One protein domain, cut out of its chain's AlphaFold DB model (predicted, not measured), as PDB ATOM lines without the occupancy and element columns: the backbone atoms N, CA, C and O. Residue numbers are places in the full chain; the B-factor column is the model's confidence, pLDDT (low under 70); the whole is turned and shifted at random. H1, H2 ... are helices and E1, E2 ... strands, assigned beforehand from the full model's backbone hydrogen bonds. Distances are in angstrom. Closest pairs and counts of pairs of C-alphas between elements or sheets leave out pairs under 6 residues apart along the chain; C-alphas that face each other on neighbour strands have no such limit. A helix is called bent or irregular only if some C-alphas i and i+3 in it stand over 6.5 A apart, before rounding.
ATOM      1  N   GLU A  61      51.214 -35.402 -15.169       93.88
ATOM      2  CA  GLU A  61      52.197 -35.898 -16.126       93.88
ATOM      3  C   GLU A  61      51.482 -36.491 -17.347       93.88
ATOM      4  O   GLU A  61      50.624 -37.367 -17.222       93.88
ATOM      5  N   LEU A  62      51.821 -35.996 -18.538       94.44
ATOM      6  CA  LEU A  62      51.276 -36.487 -19.804       94.44
ATOM      7  C   LEU A  62      52.273 -37.424 -20.492       94.44
ATOM      8  O   LEU A  62      53.477 -37.165 -20.506       94.44
ATOM      9  N   SER A  63      51.767 -38.459 -21.162       94.94
ATOM     10  CA  SER A  63      52.577 -39.281 -22.070       94.94
ATOM     11  C   SER A  63      52.700 -38.586 -23.426       94.94
ATOM     12  O   SER A  63      51.682 -38.324 -24.066       94.94
ATOM     13  N   LYS A  64      53.929 -38.301 -23.878       94.81
ATOM     14  CA  LYS A  64      54.212 -37.690 -25.189       94.81
ATOM     15  C   LYS A  64      54.620 -38.750 -26.212       94.81
ATOM     16  O   LYS A  64      55.551 -39.516 -25.963       94.81
ATOM     17  N   ASP A  65      53.960 -38.781 -27.366       94.44
ATOM     18  CA  ASP A  65      54.329 -39.670 -28.473       94.44
ATOM     19  C   ASP A  65      55.469 -39.094 -29.346       94.44
ATOM     20  O   ASP A  65      55.940 -37.968 -29.161       94.44
ATOM     21  N   ARG A  66      55.921 -39.871 -30.342       94.25
ATOM     22  CA  ARG A  66      56.981 -39.456 -31.286       94.25
ATOM     23  C   ARG A  66      56.577 -38.289 -32.191       94.25
ATOM     24  O   ARG A  66      57.448 -37.622 -32.742       94.25
ATOM     25  N   SER A  67      55.281 -38.062 -32.368       92.94
ATOM     26  CA  SER A  67      54.717 -36.960 -33.149       92.94
ATOM     27  C   SER A  67      54.493 -35.704 -32.302       92.94
ATOM     28  O   SER A  67      54.013 -34.696 -32.820       92.94
ATOM     29  N   GLY A  68      54.846 -35.753 -31.015       91.25
ATOM     30  CA  GLY A  68      54.686 -34.660 -30.073       91.25
ATOM     31  C   GLY A  68      53.260 -34.484 -29.556       91.25
ATOM     32  O   GLY A  68      52.979 -33.432 -28.986       91.25
ATOM     33  N   ASN A  69      52.372 -35.464 -29.744       94.38
ATOM     34  CA  ASN A  69      51.043 -35.429 -29.149       94.38
ATOM     35  C   ASN A  69      51.075 -35.942 -27.710       94.38
ATOM     36  O   ASN A  69      51.755 -36.923 -27.401       94.38
ATOM     37  N   TYR A  70      50.294 -35.300 -26.851       95.31
ATOM     38  CA  TYR A  70      50.136 -35.684 -25.461       95.31
ATOM     39  C   TYR A  70      48.870 -36.515 -25.238       95.31
ATOM     40  O   TYR A  70      47.828 -36.260 -25.850       95.31
ATOM     41  N   THR A  71      48.964 -37.483 -24.324       96.81
ATOM     42  CA  THR A  71      47.850 -38.332 -23.887       96.81
ATOM     43  C   THR A  71      47.845 -38.516 -22.367       96.81
ATOM     44  O   THR A  71      48.900 -38.593 -21.734       96.81
ATOM     45  N   LEU A  72      46.651 -38.579 -21.774       96.62
ATOM     46  CA  LEU A  72      46.423 -38.890 -20.357       96.62
ATOM     47  C   LEU A  72      44.973 -39.342 -20.161       96.62
ATOM     48  O   LEU A  72      44.066 -38.778 -20.764       96.62
ATOM     49  N   LYS A  73      44.736 -40.319 -19.286       97.19
ATOM     50  CA  LYS A  73      43.387 -40.719 -18.872       97.19
ATOM     51  C   LYS A  73      43.237 -40.532 -17.368       97.19
ATOM     52  O   LYS A  73      43.954 -41.168 -16.604       97.19
ATOM     53  N   CYS A  74      42.281 -39.705 -16.968       94.69
ATOM     54  CA  CYS A  74      41.825 -39.565 -15.592       94.69
ATOM     55  C   CYS A  74      40.308 -39.799 -15.509       94.69
ATOM     56  O   CYS A  74      39.618 -39.743 -16.527       94.69
ATOM     57  N   PRO A  75      39.756 -40.055 -14.308       95.88
ATOM     58  CA  PRO A  75      38.310 -40.206 -14.143       95.88
ATOM     59  C   PRO A  75      37.515 -38.955 -14.550       95.88
ATOM     60  O   PRO A  75      36.485 -39.079 -15.198       95.88
ATOM     61  N   ALA A  76      38.023 -37.762 -14.216       96.06
ATOM     62  CA  ALA A  76      37.332 -36.486 -14.435       96.06
ATOM     63  C   ALA A  76      37.635 -35.825 -15.796       96.06
ATOM     64  O   ALA A  76      36.953 -34.883 -16.201       96.06
ATOM     65  N   PHE A  77      38.677 -36.273 -16.502       97.88
ATOM     66  CA  PHE A  77      39.063 -35.743 -17.811       97.88
ATOM     67  C   PHE A  77      40.019 -36.691 -18.541       97.88
ATOM     68  O   PHE A  77      40.675 -37.533 -17.929       97.88
ATOM     69  N   HIS A  78      40.183 -36.506 -19.846       97.81
ATOM     70  CA  HIS A  78      41.282 -37.115 -20.592       97.81
ATOM     71  C   HIS A  78      41.913 -36.125 -21.568       97.81
ATOM     72  O   HIS A  78      41.325 -35.101 -21.915       97.81
ATOM     73  N   VAL A  79      43.128 -36.451 -21.996       97.88
ATOM     74  CA  VAL A  79      43.842 -35.789 -23.081       97.88
ATOM     75  C   VAL A  79      44.099 -36.831 -24.162       97.88
ATOM     76  O   VAL A  79      44.653 -37.891 -23.866       97.88
ATOM     77  N   ASP A  80      43.713 -36.528 -25.397       97.75
ATOM     78  CA  ASP A  80      44.037 -37.325 -26.581       97.75
ATOM     79  C   ASP A  80      44.458 -36.392 -27.718       97.75
ATOM     80  O   ASP A  80      43.727 -35.472 -28.076       97.75
ATOM     81  N   GLY A  81      45.661 -36.556 -28.260       95.75
ATOM     82  CA  GLY A  81      46.097 -35.709 -29.371       95.75
ATOM     83  C   GLY A  81      46.239 -34.217 -29.026       95.75
ATOM     84  O   GLY A  81      46.072 -33.385 -29.917       95.75
ATOM     85  N   ASN A  82      46.532 -33.862 -27.766       96.69
ATOM     86  CA  ASN A  82      46.470 -32.483 -27.221       96.69
ATOM     87  C   ASN A  82      45.052 -31.890 -27.118       96.69
ATOM     88  O   ASN A  82      44.887 -30.705 -26.825       96.69
ATOM     89  N   VAL A  83      44.022 -32.706 -27.335       97.69
ATOM     90  CA  VAL A  83      42.627 -32.325 -27.133       97.69
ATOM     91  C   VAL A  83      42.212 -32.738 -25.728       97.69
ATOM     92  O   VAL A  83      42.329 -33.901 -25.348       97.69
ATOM     93  N   ILE A  84      41.744 -31.770 -24.949       98.44
ATOM     94  CA  ILE A  84      41.316 -31.951 -23.565       98.44
ATOM     95  C   ILE A  84      39.806 -32.175 -23.553       98.44
ATOM     96  O   ILE A  84      39.054 -31.349 -24.066       98.44
ATOM     97  N   THR A  85      39.353 -33.249 -22.919       98.44
ATOM     98  CA  THR A  85      37.929 -33.527 -22.706       98.44
ATOM     99  C   THR A  85      37.658 -33.583 -21.212       98.44
ATOM    100  O   THR A  85      38.179 -34.462 -20.527       98.44
ATOM    101  N   ILE A  86      36.843 -32.657 -20.711       98.31
ATOM    102  CA  ILE A  86      36.382 -32.642 -19.318       98.31
ATOM    103  C   ILE A  86      35.116 -33.496 -19.236       98.31
ATOM    104  O   ILE A  86      34.209 -33.322 -20.045       98.31
ATOM    105  N   LEU A  87      35.089 -34.436 -18.293       97.81
ATOM    106  CA  LEU A  87      33.990 -35.390 -18.112       97.81
ATOM    107  C   LEU A  87      33.026 -34.965 -16.997       97.81
ATOM    108  O   LEU A  87      31.878 -35.391 -16.992       97.81
ATOM    109  N   GLU A  88      33.485 -34.108 -16.084       97.81
ATOM    110  CA  GLU A  88      32.672 -33.536 -15.008       97.81
ATOM    111  C   GLU A  88      31.902 -32.293 -15.466       97.81
ATOM    112  O   GLU A  88      32.397 -31.503 -16.275       97.81
ATOM    113  N   THR A  89      30.720 -32.074 -14.892       98.12
ATOM    114  CA  THR A  89      29.945 -30.842 -15.072       98.12
ATOM    115  C   THR A  89      29.257 -30.429 -13.776       98.12
ATOM    116  O   THR A  89      28.749 -31.267 -13.033       98.12
ATOM    117  N   ASP A  90      29.228 -29.125 -13.519       97.81
ATOM    118  CA  ASP A  90      28.419 -28.487 -12.479       97.81
ATOM    119  C   ASP A  90      27.263 -27.662 -13.068       97.81
ATOM    120  O   ASP A  90      26.628 -26.891 -12.347       97.81
ATOM    121  N   ALA A  91      27.009 -27.785 -14.374       98.00
ATOM    122  CA  ALA A  91      25.884 -27.109 -14.993       98.00
ATOM    123  C   ALA A  91      24.556 -27.668 -14.478       98.00
ATOM    124  O   ALA A  91      24.389 -28.877 -14.285       98.00
ATOM    125  N   ASP A  92      23.600 -26.766 -14.295       97.62
ATOM    126  CA  ASP A  92      22.235 -27.116 -13.937       97.62
ATOM    127  C   ASP A  92      21.637 -28.026 -15.035       97.62
ATOM    128  O   ASP A  92      21.771 -27.717 -16.225       97.62
ATOM    129  N   PRO A  93      21.003 -29.162 -14.681       97.19
ATOM    130  CA  PRO A  93      20.261 -29.988 -15.625       97.19
ATOM    131  C   PRO A  93      19.288 -29.241 -16.529       97.19
ATOM    132  O   PRO A  93      19.161 -29.608 -17.697       97.19
ATOM    133  N   THR A 123      34.193 -17.935 -33.002       92.06
ATOM    134  CA  THR A 123      34.246 -17.405 -31.634       92.06
ATOM    135  C   THR A 123      34.250 -18.521 -30.597       92.06
ATOM    136  O   THR A 123      34.915 -18.403 -29.566       92.06
ATOM    137  N   ARG A 124      33.522 -19.615 -30.858       94.00
ATOM    138  CA  ARG A 124      33.510 -20.796 -29.989       94.00
ATOM    139  C   ARG A 124      34.850 -21.521 -30.055       94.00
ATOM    140  O   ARG A 124      35.388 -21.875 -29.011       94.00
ATOM    141  N   GLU A 125      35.395 -21.708 -31.251       93.81
ATOM    142  CA  GLU A 125      36.709 -22.334 -31.449       93.81
ATOM    143  C   GLU A 125      37.820 -21.528 -30.757       93.81
ATOM    144  O   GLU A 125      38.579 -22.091 -29.969       93.81
ATOM    145  N   ASP A 126      37.822 -20.199 -30.922       93.75
ATOM    146  CA  ASP A 126      38.735 -19.278 -30.232       93.75
ATOM    147  C   ASP A 126      38.636 -19.394 -28.698       93.75
ATOM    148  O   ASP A 126      39.632 -19.222 -27.987       93.75
ATOM    149  N   TRP A 127      37.436 -19.634 -28.153       96.06
ATOM    150  CA  TRP A 127      37.239 -19.860 -26.718       96.06
ATOM    151  C   TRP A 127      37.838 -21.192 -26.269       96.06
ATOM    152  O   TRP A 127      38.559 -21.224 -25.272       96.06
ATOM    153  N   LEU A 128      37.549 -22.276 -26.992       96.62
ATOM    154  CA  LEU A 128      38.038 -23.619 -26.673       96.62
ATOM    155  C   LEU A 128      39.569 -23.705 -26.748       96.62
ATOM    156  O   LEU A 128      40.187 -24.279 -25.851       96.62
ATOM    157  N   GLU A 129      40.182 -23.073 -27.752       95.50
ATOM    158  CA  GLU A 129      41.639 -22.970 -27.886       95.50
ATOM    159  C   GLU A 129      42.243 -22.203 -26.701       95.50
ATOM    160  O   GLU A 129      43.170 -22.675 -26.042       95.50
ATOM    161  N   GLN A 130      41.685 -21.033 -26.366       94.81
ATOM    162  CA  GLN A 130      42.180 -20.231 -25.245       94.81
ATOM    163  C   GLN A 130      42.082 -20.973 -23.911       94.81
ATOM    164  O   GLN A 130      43.024 -20.932 -23.119       94.81
ATOM    165  N   VAL A 131      40.967 -21.658 -23.654       96.88
ATOM    166  CA  VAL A 131      40.796 -22.463 -22.438       96.88
ATOM    167  C   VAL A 131      41.784 -23.631 -22.424       96.88
ATOM    168  O   VAL A 131      42.448 -23.835 -21.408       96.88
ATOM    169  N   GLY A 132      41.945 -24.344 -23.543       96.88
ATOM    170  CA  GLY A 132      42.881 -25.464 -23.668       96.88
ATOM    171  C   GLY A 132      44.332 -25.069 -23.391       96.88
ATOM    172  O   GLY A 132      44.997 -25.711 -22.579       96.88
ATOM    173  N   MET A 133      44.802 -23.960 -23.970       94.88
ATOM    174  CA  MET A 133      46.146 -23.430 -23.709       94.88
ATOM    175  C   MET A 133      46.354 -23.044 -22.236       94.88
ATOM    176  O   MET A 133      47.414 -23.313 -21.669       94.88
ATOM    177  N   LEU A 134      45.356 -22.420 -21.599       94.19
ATOM    178  CA  LEU A 134      45.440 -22.052 -20.180       94.19
ATOM    179  C   LEU A 134      45.490 -23.287 -19.280       94.19
ATOM    180  O   LEU A 134      46.285 -23.324 -18.340       94.19
ATOM    181  N   ILE A 135      44.671 -24.300 -19.576       95.94
ATOM    182  CA  ILE A 135      44.710 -25.588 -18.880       95.94
ATOM    183  C   ILE A 135      46.085 -26.230 -19.046       95.94
ATOM    184  O   ILE A 135      46.671 -26.630 -18.046       95.94
ATOM    185  N   ALA A 136      46.636 -26.280 -20.259       94.94
ATOM    186  CA  ALA A 136      47.928 -26.913 -20.496       94.94
ATOM    187  C   ALA A 136      49.061 -26.274 -19.692       94.94
ATOM    188  O   ALA A 136      49.841 -26.969 -19.037       94.94
ATOM    189  N   ALA A 137      49.092 -24.946 -19.658       91.94
ATOM    190  CA  ALA A 137      50.140 -24.230 -18.955       91.94
ATOM    191  C   ALA A 137      50.051 -24.368 -17.426       91.94
ATOM    192  O   ALA A 137      51.082 -24.432 -16.761       91.94
ATOM    193  N   VAL A 138      48.842 -24.447 -16.857       91.00
ATOM    194  CA  VAL A 138      48.651 -24.552 -15.397       91.00
ATOM    195  C   VAL A 138      48.632 -26.002 -14.917       91.00
ATOM    196  O   VAL A 138      49.311 -26.346 -13.954       91.00
ATOM    197  N   MET A 139      47.848 -26.855 -15.569       93.50
ATOM    198  CA  MET A 139      47.587 -28.222 -15.116       93.50
ATOM    199  C   MET A 139      48.657 -29.205 -15.575       93.50
ATOM    200  O   MET A 139      48.843 -30.207 -14.895       93.50
ATOM    201  N   PHE A 140      49.344 -28.942 -16.692       93.19
ATOM    202  CA  PHE A 140      50.367 -29.837 -17.258       93.19
ATOM    203  C   PHE A 140      51.773 -29.223 -17.234       93.19
ATOM    204  O   PHE A 140      52.752 -29.923 -17.466       93.19
ATOM    205  N   GLY A 141      51.888 -27.924 -16.934       90.81
ATOM    206  CA  GLY A 141      53.163 -27.207 -16.947       90.81
ATOM    207  C   GLY A 141      53.753 -27.018 -18.348       90.81
ATOM    208  O   GLY A 141      54.946 -26.757 -18.450       90.81
ATOM    209  N   ILE A 142      52.944 -27.152 -19.407       91.25
ATOM    210  CA  ILE A 142      53.389 -27.082 -20.807       91.25
ATOM    211  C   ILE A 142      53.104 -25.692 -21.366       91.25
ATOM    212  O   ILE A 142      51.953 -25.248 -21.399       91.25
ATOM    213  N   ARG A 143      54.144 -25.003 -21.837       87.00
ATOM    214  CA  ARG A 143      54.026 -23.650 -22.399       87.00
ATOM    215  C   ARG A 143      53.962 -23.674 -23.930       87.00
ATOM    216  O   ARG A 143      54.431 -24.603 -24.581       87.00
ATOM    217  N   LYS A 144      53.380 -22.621 -24.516       80.88
ATOM    218  CA  LYS A 144      53.160 -22.500 -25.973       80.88
ATOM    219  C   LYS A 144      54.457 -22.519 -26.798       80.88
ATOM    220  O   LYS A 144      54.449 -22.902 -27.962       80.88
ATOM    221  N   ASP A 145      55.573 -22.084 -26.226       76.25
ATOM    222  CA  ASP A 145      56.869 -21.966 -26.895       76.25
ATOM    223  C   ASP A 145      57.629 -23.293 -27.052       76.25
ATOM    224  O   ASP A 145      58.640 -23.333 -27.749       76.25
ATOM    225  N   GLU A 146      57.118 -24.401 -26.513       77.12
ATOM    226  CA  GLU A 146      57.753 -25.725 -26.595       77.12
ATOM    227  C   GLU A 146      57.600 -26.428 -27.965       77.12
ATOM    228  O   GLU A 146      57.848 -27.628 -28.092       77.12
ATOM    229  N   GLY A 147      57.196 -25.694 -29.010       62.12
ATOM    230  CA  GLY A 147      57.214 -26.142 -30.413       62.12
ATOM    231  C   GLY A 147      56.236 -27.271 -30.767       62.12
ATOM    232  O   GLY A 147      56.321 -27.830 -31.861       62.12
ATOM    233  N   GLY A 148      55.334 -27.628 -29.850       80.19
ATOM    234  CA  GLY A 148      54.289 -28.630 -30.048       80.19
ATOM    235  C   GLY A 148      53.013 -28.065 -30.673       80.19
ATOM    236  O   GLY A 148      52.888 -26.865 -30.912       80.19
ATOM    237  N   LYS A 149      52.043 -28.948 -30.927       89.25
ATOM    238  CA  LYS A 149      50.677 -28.533 -31.270       89.25
ATOM    239  C   LYS A 149      50.028 -27.861 -30.059       89.25
ATOM    240  O   LYS A 149      50.229 -28.302 -28.928       89.25
ATOM    241  N   ASP A 150      49.223 -26.837 -30.322       93.88
ATOM    242  CA  ASP A 150      48.468 -26.149 -29.281       93.88
ATOM    243  C   ASP A 150      47.426 -27.087 -28.653       93.88
ATOM    244  O   ASP A 150      46.815 -27.923 -29.325       93.88
ATOM    245  N   PHE A 151      47.229 -26.937 -27.344       96.06
ATOM    246  CA  PHE A 151      46.160 -27.622 -26.633       96.06
ATOM    247  C   PHE A 151      44.832 -26.912 -26.865       96.06
ATOM    248  O   PHE A 151      44.750 -25.686 -26.790       96.06
ATOM    249  N   THR A 152      43.775 -27.692 -27.057       97.19
ATOM    250  CA  THR A 152      42.408 -27.181 -27.196       97.19
ATOM    251  C   THR A 152      41.443 -28.005 -26.360       97.19
ATOM    252  O   THR A 152      41.695 -29.174 -26.069       97.19
ATOM    253  N   LEU A 153      40.333 -27.399 -25.962       97.81
ATOM    254  CA  LEU A 153      39.235 -28.112 -25.328       97.81
ATOM    255  C   LEU A 153      38.333 -28.737 -26.413       97.81
ATOM    256  O   LEU A 153      37.925 -28.048 -27.343       97.81
ATOM    257  N   ALA A 154      37.993 -30.025 -26.301       97.69
ATOM    258  CA  ALA A 154      37.129 -30.717 -27.269       97.69
ATOM    259  C   ALA A 154      35.751 -30.044 -27.389       97.69
ATOM    260  O   ALA A 154      35.220 -29.817 -28.478       97.69
ATOM    261  N   ASN A 155      35.159 -29.746 -26.233       97.62
ATOM    262  CA  ASN A 155      33.870 -29.091 -26.075       97.62
ATOM    263  C   ASN A 155      33.789 -28.480 -24.669       97.62
ATOM    264  O   ASN A 155      34.549 -28.868 -23.781       97.62
ATOM    265  N   PHE A 156      32.856 -27.559 -24.445       97.88
ATOM    266  CA  PHE A 156      32.503 -27.178 -23.082       97.88
ATOM    267  C   PHE A 156      31.932 -28.391 -22.323       97.88
ATOM    268  O   PHE A 156      31.420 -29.311 -22.971       97.88
ATOM    269  N   PRO A 157      32.027 -28.409 -20.979       98.06
ATOM    270  CA  PRO A 157      31.422 -29.458 -20.168       98.06
ATOM    271  C   PRO A 157      29.933 -29.629 -20.469       98.06
ATOM    272  O   PRO A 157      29.275 -28.702 -20.949       98.06
ATOM    273  N   ASP A 158      29.401 -30.817 -20.188       97.94
ATOM    274  CA  ASP A 158      28.012 -31.135 -20.516       97.94
ATOM    275  C   ASP A 158      27.034 -30.098 -19.932       97.94
ATOM    276  O   ASP A 158      27.231 -29.600 -18.823       97.94
ATOM    277  N   ARG A 159      25.996 -29.751 -20.703       97.06
ATOM    278  CA  ARG A 159      24.953 -28.748 -20.379       97.06
ATOM    279  C   ARG A 159      25.418 -27.306 -20.170       97.06
ATOM    280  O   ARG A 159      24.613 -26.438 -19.827       97.06
ATOM    281  N   TYR A 160      26.681 -26.998 -20.435       97.88
ATOM    282  CA  TYR A 160      27.091 -25.609 -20.570       97.88
ATOM    283  C   TYR A 160      26.493 -24.992 -21.837       97.88
ATOM    284  O   TYR A 160      26.515 -25.577 -22.921       97.88
ATOM    285  N   VAL A 161      26.003 -23.763 -21.711       96.81
ATOM    286  CA  VAL A 161      25.331 -23.035 -22.787       96.81
ATOM    287  C   VAL A 161      26.198 -21.861 -23.220       96.81
ATOM    288  O   VAL A 161      26.463 -20.946 -22.441       96.81
ATOM    289  N   ARG A 189      27.780 -17.559 -14.838       97.06
ATOM    290  CA  ARG A 189      27.983 -17.135 -16.228       97.06
ATOM    291  C   ARG A 189      29.344 -16.487 -16.422       97.06
ATOM    292  O   ARG A 189      29.598 -15.444 -15.848       97.06
ATOM    293  N   PHE A 190      30.169 -17.017 -17.312       97.12
ATOM    294  CA  PHE A 190      31.502 -16.522 -17.647       97.12
ATOM    295  C   PHE A 190      31.461 -15.612 -18.881       97.12
ATOM    296  O   PHE A 190      30.886 -15.976 -19.904       97.12
ATOM    297  N   ALA A 191      32.096 -14.441 -18.802       95.81
ATOM    298  CA  ALA A 191      32.150 -13.441 -19.876       95.81
ATOM    299  C   ALA A 191      33.432 -13.523 -20.728       95.81
ATOM    300  O   ALA A 191      33.619 -12.750 -21.665       95.81
ATOM    301  N   SER A 192      34.370 -14.404 -20.367       95.19
ATOM    302  CA  SER A 192      35.603 -14.615 -21.130       95.19
ATOM    303  C   SER A 192      36.208 -16.002 -20.882       95.19
ATOM    304  O   SER A 192      35.955 -16.592 -19.824       95.19
ATOM    305  N   PRO A 193      37.089 -16.485 -21.780       96.06
ATOM    306  CA  PRO A 193      37.833 -17.730 -21.579       96.06
ATOM    307  C   PRO A 193      38.621 -17.751 -20.264       96.06
ATOM    308  O   PRO A 193      38.657 -18.767 -19.577       96.06
ATOM    309  N   LEU A 194      39.215 -16.615 -19.876       93.00
ATOM    310  CA  LEU A 194      40.013 -16.497 -18.650       93.00
ATOM    311  C   LEU A 194      39.159 -16.658 -17.388       93.00
ATOM    312  O   LEU A 194      39.633 -17.216 -16.402       93.00
ATOM    313  N   GLU A 195      37.913 -16.175 -17.409       93.56
ATOM    314  CA  GLU A 195      36.980 -16.375 -16.294       93.56
ATOM    315  C   GLU A 195      36.629 -17.850 -16.120       93.56
ATOM    316  O   GLU A 195      36.565 -18.335 -14.989       93.56
ATOM    317  N   PHE A 196      36.420 -18.554 -17.234       97.31
ATOM    318  CA  PHE A 196      36.041 -19.960 -17.221       97.31
ATOM    319  C   PHE A 196      37.219 -20.896 -16.928       97.31
ATOM    320  O   PHE A 196      37.041 -21.884 -16.226       97.31
ATOM    321  N   ALA A 197      38.434 -20.587 -17.390       96.06
ATOM    322  CA  ALA A 197      39.577 -21.500 -17.318       96.06
ATOM    323  C   ALA A 197      39.864 -22.034 -15.903       96.06
ATOM    324  O   ALA A 197      40.071 -23.232 -15.733       96.06
ATOM    325  N   ARG A 198      39.818 -21.184 -14.864       93.69
ATOM    326  CA  ARG A 198      40.000 -21.637 -13.467       93.69
ATOM    327  C   ARG A 198      38.886 -22.570 -13.000       93.69
ATOM    328  O   ARG A 198      39.142 -23.481 -12.219       93.69
ATOM    329  N   HIS A 199      37.664 -22.342 -13.469       97.00
ATOM    330  CA  HIS A 199      36.530 -23.208 -13.168       97.00
ATOM    331  C   HIS A 199      36.667 -24.559 -13.871       97.00
ATOM    332  O   HIS A 199      36.543 -25.595 -13.231       97.00
ATOM    333  N   ALA A 200      37.065 -24.554 -15.146       97.75
ATOM    334  CA  ALA A 200      37.371 -25.762 -15.909       97.75
ATOM    335  C   ALA A 200      38.466 -26.619 -15.240       97.75
ATOM    336  O   ALA A 200      38.324 -27.832 -15.136       97.75
ATOM    337  N   MET A 201      39.524 -25.996 -14.711       96.19
ATOM    338  CA  MET A 201      40.570 -26.693 -13.945       96.19
ATOM    339  C   MET A 201      40.026 -27.343 -12.661       96.19
ATOM    340  O   MET A 201      40.439 -28.443 -12.311       96.19
ATOM    341  N   TRP A 202      39.085 -26.690 -11.968       95.75
ATOM    342  CA  TRP A 202      38.416 -27.272 -10.798       95.75
ATOM    343  C   TRP A 202      37.514 -28.461 -11.173       95.75
ATOM    344  O   TRP A 202      37.502 -29.455 -10.447       95.75
ATOM    345  N   LEU A 203      36.827 -28.407 -12.322       97.00
ATOM    346  CA  LEU A 203      36.099 -29.562 -12.866       97.00
ATOM    347  C   LEU A 203      37.059 -30.735 -13.136       97.00
ATOM    348  O   LEU A 203      36.796 -31.854 -12.710       97.00
ATOM    349  N   MET A 204      38.218 -30.474 -13.754       96.88
ATOM    350  CA  MET A 204      39.254 -31.494 -14.006       96.88
ATOM    351  C   MET A 204      39.841 -32.108 -12.727       96.88
ATOM    352  O   MET A 204      40.237 -33.274 -12.736       96.88
ATOM    353  N   ASP A 205      39.888 -31.350 -11.629       94.44
ATOM    354  CA  ASP A 205      40.302 -31.847 -10.312       94.44
ATOM    355  C   ASP A 205      39.246 -32.772  -9.661       94.44
ATOM    356  O   ASP A 205      39.499 -33.333  -8.590       94.44
ATOM    357  N   GLY A 206      38.083 -32.969 -10.297       95.00
ATOM    358  CA  GLY A 206      36.978 -33.787  -9.788       95.00
ATOM    359  C   GLY A 206      36.038 -33.017  -8.860       95.00
ATOM    360  O   GLY A 206      35.528 -33.582  -7.897       95.00
ATOM    361  N   MET A 207      35.871 -31.712  -9.095       95.19
ATOM    362  CA  MET A 207      34.996 -30.828  -8.315       95.19
ATOM    363  C   MET A 207      35.187 -30.907  -6.788       95.19
ATOM    364  O   MET A 207      34.206 -31.009  -6.046       95.19
ATOM    365  N   PRO A 208      36.426 -30.843  -6.259       93.12
ATOM    366  CA  PRO A 208      36.639 -31.046  -4.836       93.12
ATOM    367  C   PRO A 208      35.882 -30.011  -3.985       93.12
ATOM    368  O   PRO A 208      35.768 -28.825  -4.332       93.12
ATOM    369  N   VAL A 209      35.387 -30.468  -2.831       91.31
ATOM    370  CA  VAL A 209      34.615 -29.686  -1.856       91.31
ATOM    371  C   VAL A 209      35.293 -29.787  -0.491       91.31
ATOM    372  O   VAL A 209      35.663 -30.868  -0.044       91.31
ATOM    373  N   ARG A 210      35.436 -28.661   0.217       87.38
ATOM    374  CA  ARG A 210      35.990 -28.608   1.577       87.38
ATOM    375  C   ARG A 210      35.041 -27.860   2.500       87.38
ATOM    376  O   ARG A 210      34.742 -26.690   2.272       87.38
ATOM    377  N   ARG A 211      34.602 -28.525   3.576       90.50
ATOM    378  CA  ARG A 211      33.621 -27.981   4.541       90.50
ATOM    379  C   ARG A 211      32.341 -27.479   3.847       90.50
ATOM    380  O   ARG A 211      31.886 -26.369   4.107       90.50
ATOM    381  N   GLY A 212      31.819 -28.277   2.912       91.19
ATOM    382  CA  GLY A 212      30.588 -27.973   2.170       91.19
ATOM    383  C   GLY A 212      30.695 -26.820   1.165       91.19
ATOM    384  O   GLY A 212      29.672 -26.313   0.726       91.19
ATOM    385  N   ARG A 213      31.906 -26.363   0.817       90.69
ATOM    386  CA  ARG A 213      32.122 -25.324  -0.203       90.69
ATOM    387  C   ARG A 213      33.098 -25.804  -1.274       90.69
ATOM    388  O   ARG A 213      34.074 -26.467  -0.912       90.69
ATOM    389  N   PRO A 214      32.892 -25.454  -2.555       92.31
ATOM    390  CA  PRO A 214      33.839 -25.809  -3.604       92.31
ATOM    391  C   PRO A 214      35.204 -25.182  -3.307       92.31
ATOM    392  O   PRO A 214      35.297 -24.009  -2.935       92.31
ATOM    393  N   VAL A 215      36.279 -25.946  -3.494       91.12
ATOM    394  CA  VAL A 215      37.653 -25.408  -3.539       91.12
ATOM    395  C   VAL A 215      37.978 -24.916  -4.952       91.12
ATOM    396  O   VAL A 215      39.018 -25.218  -5.522       91.12
ATOM    397  N   CYS A 216      37.057 -24.154  -5.539       92.50
ATOM    398  CA  CYS A 216      37.271 -23.463  -6.803       92.50
ATOM    399  C   CYS A 216      37.747 -22.033  -6.522       92.50
ATOM    400  O   CYS A 216      37.213 -21.351  -5.646       92.50
ATOM    401  N   ILE A 217      38.753 -21.574  -7.271       90.25
ATOM    402  CA  ILE A 217      39.345 -20.233  -7.138       90.25
ATOM    403  C   ILE A 217      38.912 -19.269  -8.251       90.25
ATOM    404  O   ILE A 217      39.476 -18.182  -8.377       90.25
ATOM    405  N   CYS A 218      37.926 -19.646  -9.075       92.38
ATOM    406  CA  CYS A 218      37.343 -18.728 -10.051       92.38
ATOM    407  C   CYS A 218      36.631 -17.569  -9.330       92.38
ATOM    408  O   CYS A 218      36.221 -17.696  -8.172       92.38
ATOM    409  N   LYS A 219      36.449 -16.433 -10.012       91.38
ATOM    410  CA  LYS A 219      35.859 -15.236  -9.389       91.38
ATOM    411  C   LYS A 219      34.431 -15.442  -8.858       91.38
ATOM    412  O   LYS A 219      34.006 -14.695  -7.985       91.38
ATOM    413  N   TYR A 220      33.699 -16.428  -9.382       93.12
ATOM    414  CA  TYR A 220      32.319 -16.715  -8.983       93.12
ATOM    415  C   TYR A 220      32.265 -17.595  -7.726       93.12
ATOM    416  O   TYR A 220      31.538 -17.284  -6.789       93.12
ATOM    417  N   CYS A 221      33.094 -18.641  -7.645       92.06
ATOM    418  CA  CYS A 221      33.154 -19.517  -6.470       92.06
ATOM    419  C   CYS A 221      33.967 -18.912  -5.309       92.06
ATOM    420  O   CYS A 221      33.709 -19.203  -4.138       92.06
ATOM    421  N   ALA A 222      34.949 -18.060  -5.620       88.12
ATOM    422  CA  ALA A 222      35.818 -17.390  -4.659       88.12
ATOM    423  C   ALA A 222      35.806 -15.863  -4.875       88.12
ATOM    424  O   ALA A 222      36.785 -15.302  -5.371       88.12
ATOM    425  N   PRO A 223      34.758 -15.148  -4.423       79.06
ATOM    426  CA  PRO A 223      34.562 -13.718  -4.704       79.06
ATOM    427  C   PRO A 223      35.641 -12.782  -4.129       79.06
ATOM    428  O   PRO A 223      35.642 -11.589  -4.406       79.06
ATOM    429  N   ARG A 224      36.578 -13.302  -3.324       77.56
ATOM    430  CA  ARG A 224      37.735 -12.539  -2.825       77.56
ATOM    431  C   ARG A 224      38.850 -12.384  -3.863       77.56
ATOM    432  O   ARG A 224      39.724 -11.545  -3.673       77.56
ATOM    433  N   SER A 225      38.834 -13.177  -4.931       74.94
ATOM    434  CA  SER A 225      39.794 -13.069  -6.027       74.94
ATOM    435  C   SER A 225      39.255 -12.084  -7.062       74.94
ATOM    436  O   SER A 225      38.249 -12.359  -7.716       74.94
ATOM    437  N   SER A 226      39.902 -10.927  -7.222       79.75
ATOM    438  CA  SER A 226      39.491  -9.982  -8.262       79.75
ATOM    439  C   SER A 226      39.786 -10.556  -9.652       79.75
ATOM    440  O   SER A 226      40.790 -11.244  -9.869       79.75
ATOM    441  N   GLN A 227      38.922 -10.248 -10.623       77.12
ATOM    442  CA  GLN A 227      39.117 -10.678 -12.011       77.12
ATOM    443  C   GLN A 227      40.437 -10.160 -12.596       77.12
ATOM    444  O   GLN A 227      41.032 -10.810 -13.454       77.12
ATOM    445  N   GLU A 228      40.899  -9.000 -12.131       78.12
ATOM    446  CA  GLU A 228      42.168  -8.398 -12.537       78.12
ATOM    447  C   GLU A 228      43.361  -9.245 -12.099       78.12
ATOM    448  O   GLU A 228      44.234  -9.506 -12.922       78.12
ATOM    449  N   VAL A 229      43.360  -9.734 -10.853       79.00
ATOM    450  CA  VAL A 229      44.419 -10.607 -10.330       79.00
ATOM    451  C   VAL A 229      44.443 -11.923 -11.100       79.00
ATOM    452  O   VAL A 229      45.486 -12.283 -11.640       79.00
ATOM    453  N   ILE A 230      43.287 -12.579 -11.257       77.00
ATOM    454  CA  ILE A 230      43.179 -13.840 -12.012       77.00
ATOM    455  C   ILE A 230      43.640 -13.640 -13.462       77.00
ATOM    456  O   ILE A 230      44.387 -14.446 -14.012       77.00
ATOM    457  N   SER A 231      43.218 -12.543 -14.098       78.50
ATOM    458  CA  SER A 231      43.574 -12.273 -15.492       78.50
ATOM    459  C   SER A 231      45.050 -11.942 -15.667       78.50
ATOM    460  O   SER A 231      45.646 -12.364 -16.655       78.50
ATOM    461  N   ALA A 232      45.638 -11.160 -14.760       79.38
ATOM    462  CA  ALA A 232      47.058 -10.828 -14.802       79.38
ATOM    463  C   ALA A 232      47.907 -12.098 -14.677       79.38
ATOM    464  O   ALA A 232      48.809 -12.311 -15.484       79.38
ATOM    465  N   GLU A 233      47.542 -12.967 -13.737       78.25
ATOM    466  CA  GLU A 233      48.200 -14.244 -13.477       78.25
ATOM    467  C   GLU A 233      48.152 -15.172 -14.709       78.25
ATOM    468  O   GLU A 233      49.185 -15.629 -15.197       78.25
ATOM    469  N   LEU A 234      46.965 -15.376 -15.292       77.38
ATOM    470  CA  LEU A 234      46.785 -16.263 -16.450       77.38
ATOM    471  C   LEU A 234      47.424 -15.723 -17.742       77.38
ATOM    472  O   LEU A 234      47.923 -16.500 -18.557       77.38
ATOM    473  N   ARG A 235      47.442 -14.399 -17.948       78.19
ATOM    474  CA  ARG A 235      48.019 -13.780 -19.161       78.19
ATOM    475  C   ARG A 235      49.525 -13.954 -19.260       78.19
ATOM    476  O   ARG A 235      50.031 -14.156 -20.361       78.19
ATOM    477  N   VAL A 236      50.230 -13.862 -18.133       75.94
ATOM    478  CA  VAL A 236      51.689 -14.052 -18.090       75.94
ATOM    479  C   VAL A 236      52.062 -15.454 -18.573       75.94
ATOM    480  O   VAL A 236      53.090 -15.646 -19.219       75.94
ATOM    481  N   ILE A 237      51.189 -16.426 -18.320       72.38
ATOM    482  CA  ILE A 237      51.487 -17.842 -18.503       72.38
ATOM    483  C   ILE A 237      51.039 -18.364 -19.851       72.38
ATOM    484  O   ILE A 237      51.829 -19.002 -20.542       72.38
ATOM    485  N   GLY A 238      49.813 -18.033 -20.261       67.06
ATOM    486  CA  GLY A 238      49.290 -18.455 -21.558       67.06
ATOM    487  C   GLY A 238      50.014 -17.815 -22.746       67.06
ATOM    488  O   GLY A 238      49.682 -18.117 -23.887       67.06
ATOM    489  N   GLY A 239      50.941 -16.875 -22.510       69.44
ATOM    490  CA  GLY A 239      51.617 -16.140 -23.578       69.44
ATOM    491  C   GLY A 239      50.636 -15.406 -24.501       69.44
ATOM    492  O   GLY A 239      50.997 -15.052 -25.625       69.44
ATOM    493  N   MET A 240      49.393 -15.194 -24.044       67.00
ATOM    494  CA  MET A 240      48.314 -14.599 -24.823       67.00
ATOM    495  C   MET A 240      48.618 -13.122 -25.042       67.00
ATOM    496  O   MET A 240      48.240 -12.248 -24.258       67.00
ATOM    497  N   ARG A 241      49.312 -12.833 -26.141       62.16
ATOM    498  CA  ARG A 241      49.397 -11.481 -26.689       62.16
ATOM    499  C   ARG A 241      48.002 -11.094 -27.163       62.16
ATOM    500  O   ARG A 241      47.304 -11.912 -27.762       62.16
ATOM    501  N   ARG A 242      47.560  -9.862 -26.892       62.09
ATOM    502  CA  ARG A 242      46.219  -9.432 -27.318       62.09
ATOM    503  C   ARG A 242      46.139  -9.582 -28.842       62.09
ATOM    504  O   ARG A 242      47.119  -9.288 -29.520       62.09
ATOM    505  N   LYS A 243      44.979  -9.944 -29.409       59.28
ATOM    506  CA  LYS A 243      44.767  -9.924 -30.879       59.28
ATOM    507  C   LYS A 243      45.257  -8.610 -31.508       59.28
ATOM    508  O   LYS A 243      45.865  -8.629 -32.567       59.28
ATOM    509  N   ARG A 244      45.092  -7.488 -30.796       57.09
ATOM    510  CA  ARG A 244      45.634  -6.171 -31.171       57.09
ATOM    511  C   ARG A 244      47.161  -6.157 -31.327       57.09
ATOM    512  O   ARG A 244      47.658  -5.553 -32.269       57.09
ATOM    513  N   ASP A 245      47.890  -6.834 -30.447       55.38
ATOM    514  CA  ASP A 245      49.348  -6.958 -30.508       55.38
ATOM    515  C   ASP A 245      49.767  -7.849 -31.682       55.38
ATOM    516  O   ASP A 245      50.712  -7.520 -32.394       55.38
ATOM    517  N   LEU A 246      49.030  -8.937 -31.941       56.03
ATOM    518  CA  LEU A 246      49.249  -9.793 -33.113       56.03
ATOM    519  C   LEU A 246      48.959  -9.054 -34.426       56.03
ATOM    520  O   LEU A 246      49.732  -9.156 -35.375       56.03
ATOM    521  N   GLU A 247      47.895  -8.255 -34.478       63.19
ATOM    522  CA  GLU A 247      47.557  -7.439 -35.643       63.19
ATOM    523  C   GLU A 247      48.582  -6.315 -35.867       63.19
ATOM    524  O   GLU A 247      48.978  -6.049 -37.002       63.19
ATOM    525  N   LEU A 248      49.087  -5.700 -34.790       60.81
ATOM    526  CA  LEU A 248      50.211  -4.759 -34.829       60.81
ATOM    527  C   LEU A 248      51.499  -5.419 -35.338       60.81
ATOM    528  O   LEU A 248      52.205  -4.822 -36.152       60.81
ATOM    529  N   ILE A 249      51.805  -6.640 -34.895       62.19
ATOM    530  CA  ILE A 249      52.955  -7.415 -35.379       62.19
ATOM    531  C   ILE A 249      52.789  -7.729 -36.870       62.19
ATOM    532  O   ILE A 249      53.715  -7.482 -37.642       62.19
ATOM    533  N   ARG A 250      51.603  -8.176 -37.301       70.56
ATOM    534  CA  ARG A 250      51.292  -8.454 -38.713       70.56
ATOM    535  C   ARG A 250      51.438  -7.200 -39.578       70.56
ATOM    536  O   ARG A 250      52.132  -7.237 -40.589       70.56
ATOM    537  N   LYS A 251      50.890  -6.063 -39.135       75.19
ATOM    538  CA  LYS A 251      51.041  -4.756 -39.804       75.19
ATOM    539  C   LYS A 251      52.503  -4.301 -39.890       75.19
ATOM    540  O   LYS A 251      52.891  -3.708 -40.892       75.19
ATOM    541  N   ARG A 252      53.329  -4.569 -38.871       74.75
ATOM    542  CA  ARG A 252      54.772  -4.253 -38.882       74.75
ATOM    543  C   ARG A 252      55.570  -5.175 -39.805       74.75
ATOM    544  O   ARG A 252      56.482  -4.689 -40.465       74.75
ATOM    545  N   ALA A 253      55.225  -6.460 -39.871       69.75
ATOM    546  CA  ALA A 253      55.853  -7.417 -40.780       69.75
ATOM    547  C   ALA A 253      55.592  -7.044 -42.248       69.75
ATOM    548  O   ALA A 253      56.535  -6.974 -43.027       69.75
ATOM    549  N   SER A 254      54.354  -6.676 -42.598       74.38
ATOM    550  CA  SER A 254      54.000  -6.256 -43.964       74.38
ATOM    551  C   SER A 254      54.708  -4.980 -44.439       74.38
ATOM    552  O   SER A 254      54.877  -4.805 -45.636       74.38
ATOM    553  N   ARG A 255      55.144  -4.094 -43.530       80.06
ATOM    554  CA  ARG A 255      55.879  -2.857 -43.871       80.06
ATOM    555  C   ARG A 255      57.383  -3.052 -44.083       80.06
ATOM    556  O   ARG A 255      58.043  -2.120 -44.515       80.06
ATOM    557  N   ARG A 256      57.941  -4.210 -43.715       71.75
ATOM    558  CA  ARG A 256      59.372  -4.522 -43.898       71.75
ATOM    559  C   ARG A 256      59.658  -5.295 -45.189       71.75
ATOM    560  O   ARG A 256      60.817  -5.560 -45.476       71.75
TER     561      ARG A 256
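This is residues 61 to 93, 123 to 161 and 189 to 256 of the 258 residues of the protein "Clr2_transil domain-containing protein" of Peniophora sp. CBMAI 1063 (UniProt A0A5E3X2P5). Three crossed helices, H1, H2 and H3, cluster together with H1 nearest the middle, and a small three-stranded sheet sits at one side of them, its edge strand E3 next to H1 and H2. Residues 241 to 256, of which 243 to 254 belong to H4, stick out from this body as a free arm that adds to the length, while residues 205 to 226, a long loop with no named element, belong to the body, their C-alphas 12 to 27 A from the mean of all C-alphas. The printed part has 140 residues with three named strands and then four named helices, in the order E1 E2 E3 H1 H2 H3 H4; the sheet runs E1 E2 E3, antiparallel throughout. Its class is mostly helix, with under half of the residues, 65, in named elements. It is compact, with a radius of gyration of the C-alphas of 16.2 A, and its spans of 59 by 39 by 25 A are only just elongated.

E1 is residues 70 to 73, 10.7 A long, beginning at C-alpha 70 (50.136, -35.684, -25.461). E2 is residues 77 to 80, 10.2 A, and E3 residues 83 to 86, 10.0 A. H1, residues 123 to 140, is the longest helix, 24.9 A. H2 is residues 193 to 204, 15.8 A; it is irregular, but only just, with C-alphas 195 and 198 6.7 A apart. H3 is residues 227 to 237, 15.7 A, and H4 residues 243 to 254, 16.4 A, ending at C-alpha 254 (54.000, -6.256, -43.964).

E1 E2 E3 form a meander, each strand the antiparallel neighbour of the one before. The hairpin E1 and E2 has N 72 and O 79 at 3.0 A; the hairpin E2 and E3 has N 78 and O 85 at 2.9 A. Residues 83 to 84 of E3 also pair, parallel, with residues 152 to 153. H1 is on the sheet but only grazes it with residues 128 to 136; the closest C-alphas of H1 and E3 are those of Gly 132 and Ile 84, 6.7 A apart. H2 also only grazes the sheet, with residues 200 to 204; its closest C-alpha to E2 is that of Met 204, 5.7 A from Phe 77. H1 and H2 touch, closest at C-alphas Val 131 and Ala 197, 5.4 A, at a steep tilt of 53 degrees, the same way. H3 touches H1 with residues 134 to 138 of H1 alone, closest at C-alphas Ala 137 and Ile 237, 6.5 A, about perpendicular at 73 degrees. H3 touches H2 with residues 194 to 195 of H2 alone, closest at C-alphas Leu 194 and Ser 231, 6.4 A, about perpendicular at 80 degrees. H4 is apart from H1, H2 and H3. Every O i to N i+4 pair is within hydrogen-bond range in H1 and H4, against 6 of 8 in H2 and 6 of 7 in H3.

The C-alphas of Arg 211 and Arg 256 are the two farthest apart, 59.7 A. Residues 241 to 256 stand free; without them the body spans 44 by 30 by 28 A. Residues 94 to 122 are not printed, with 24.7 A between C-alphas 93 and 123, nor are residues 162 to 188, with 9.2 A between C-alphas 161 and 189. Of the links that are printed whole, H2 to H3 is long, 22 residues. The mean pLDDT of the printed part is 88.5; residues 147, 238 to 249 and 253 are under 70.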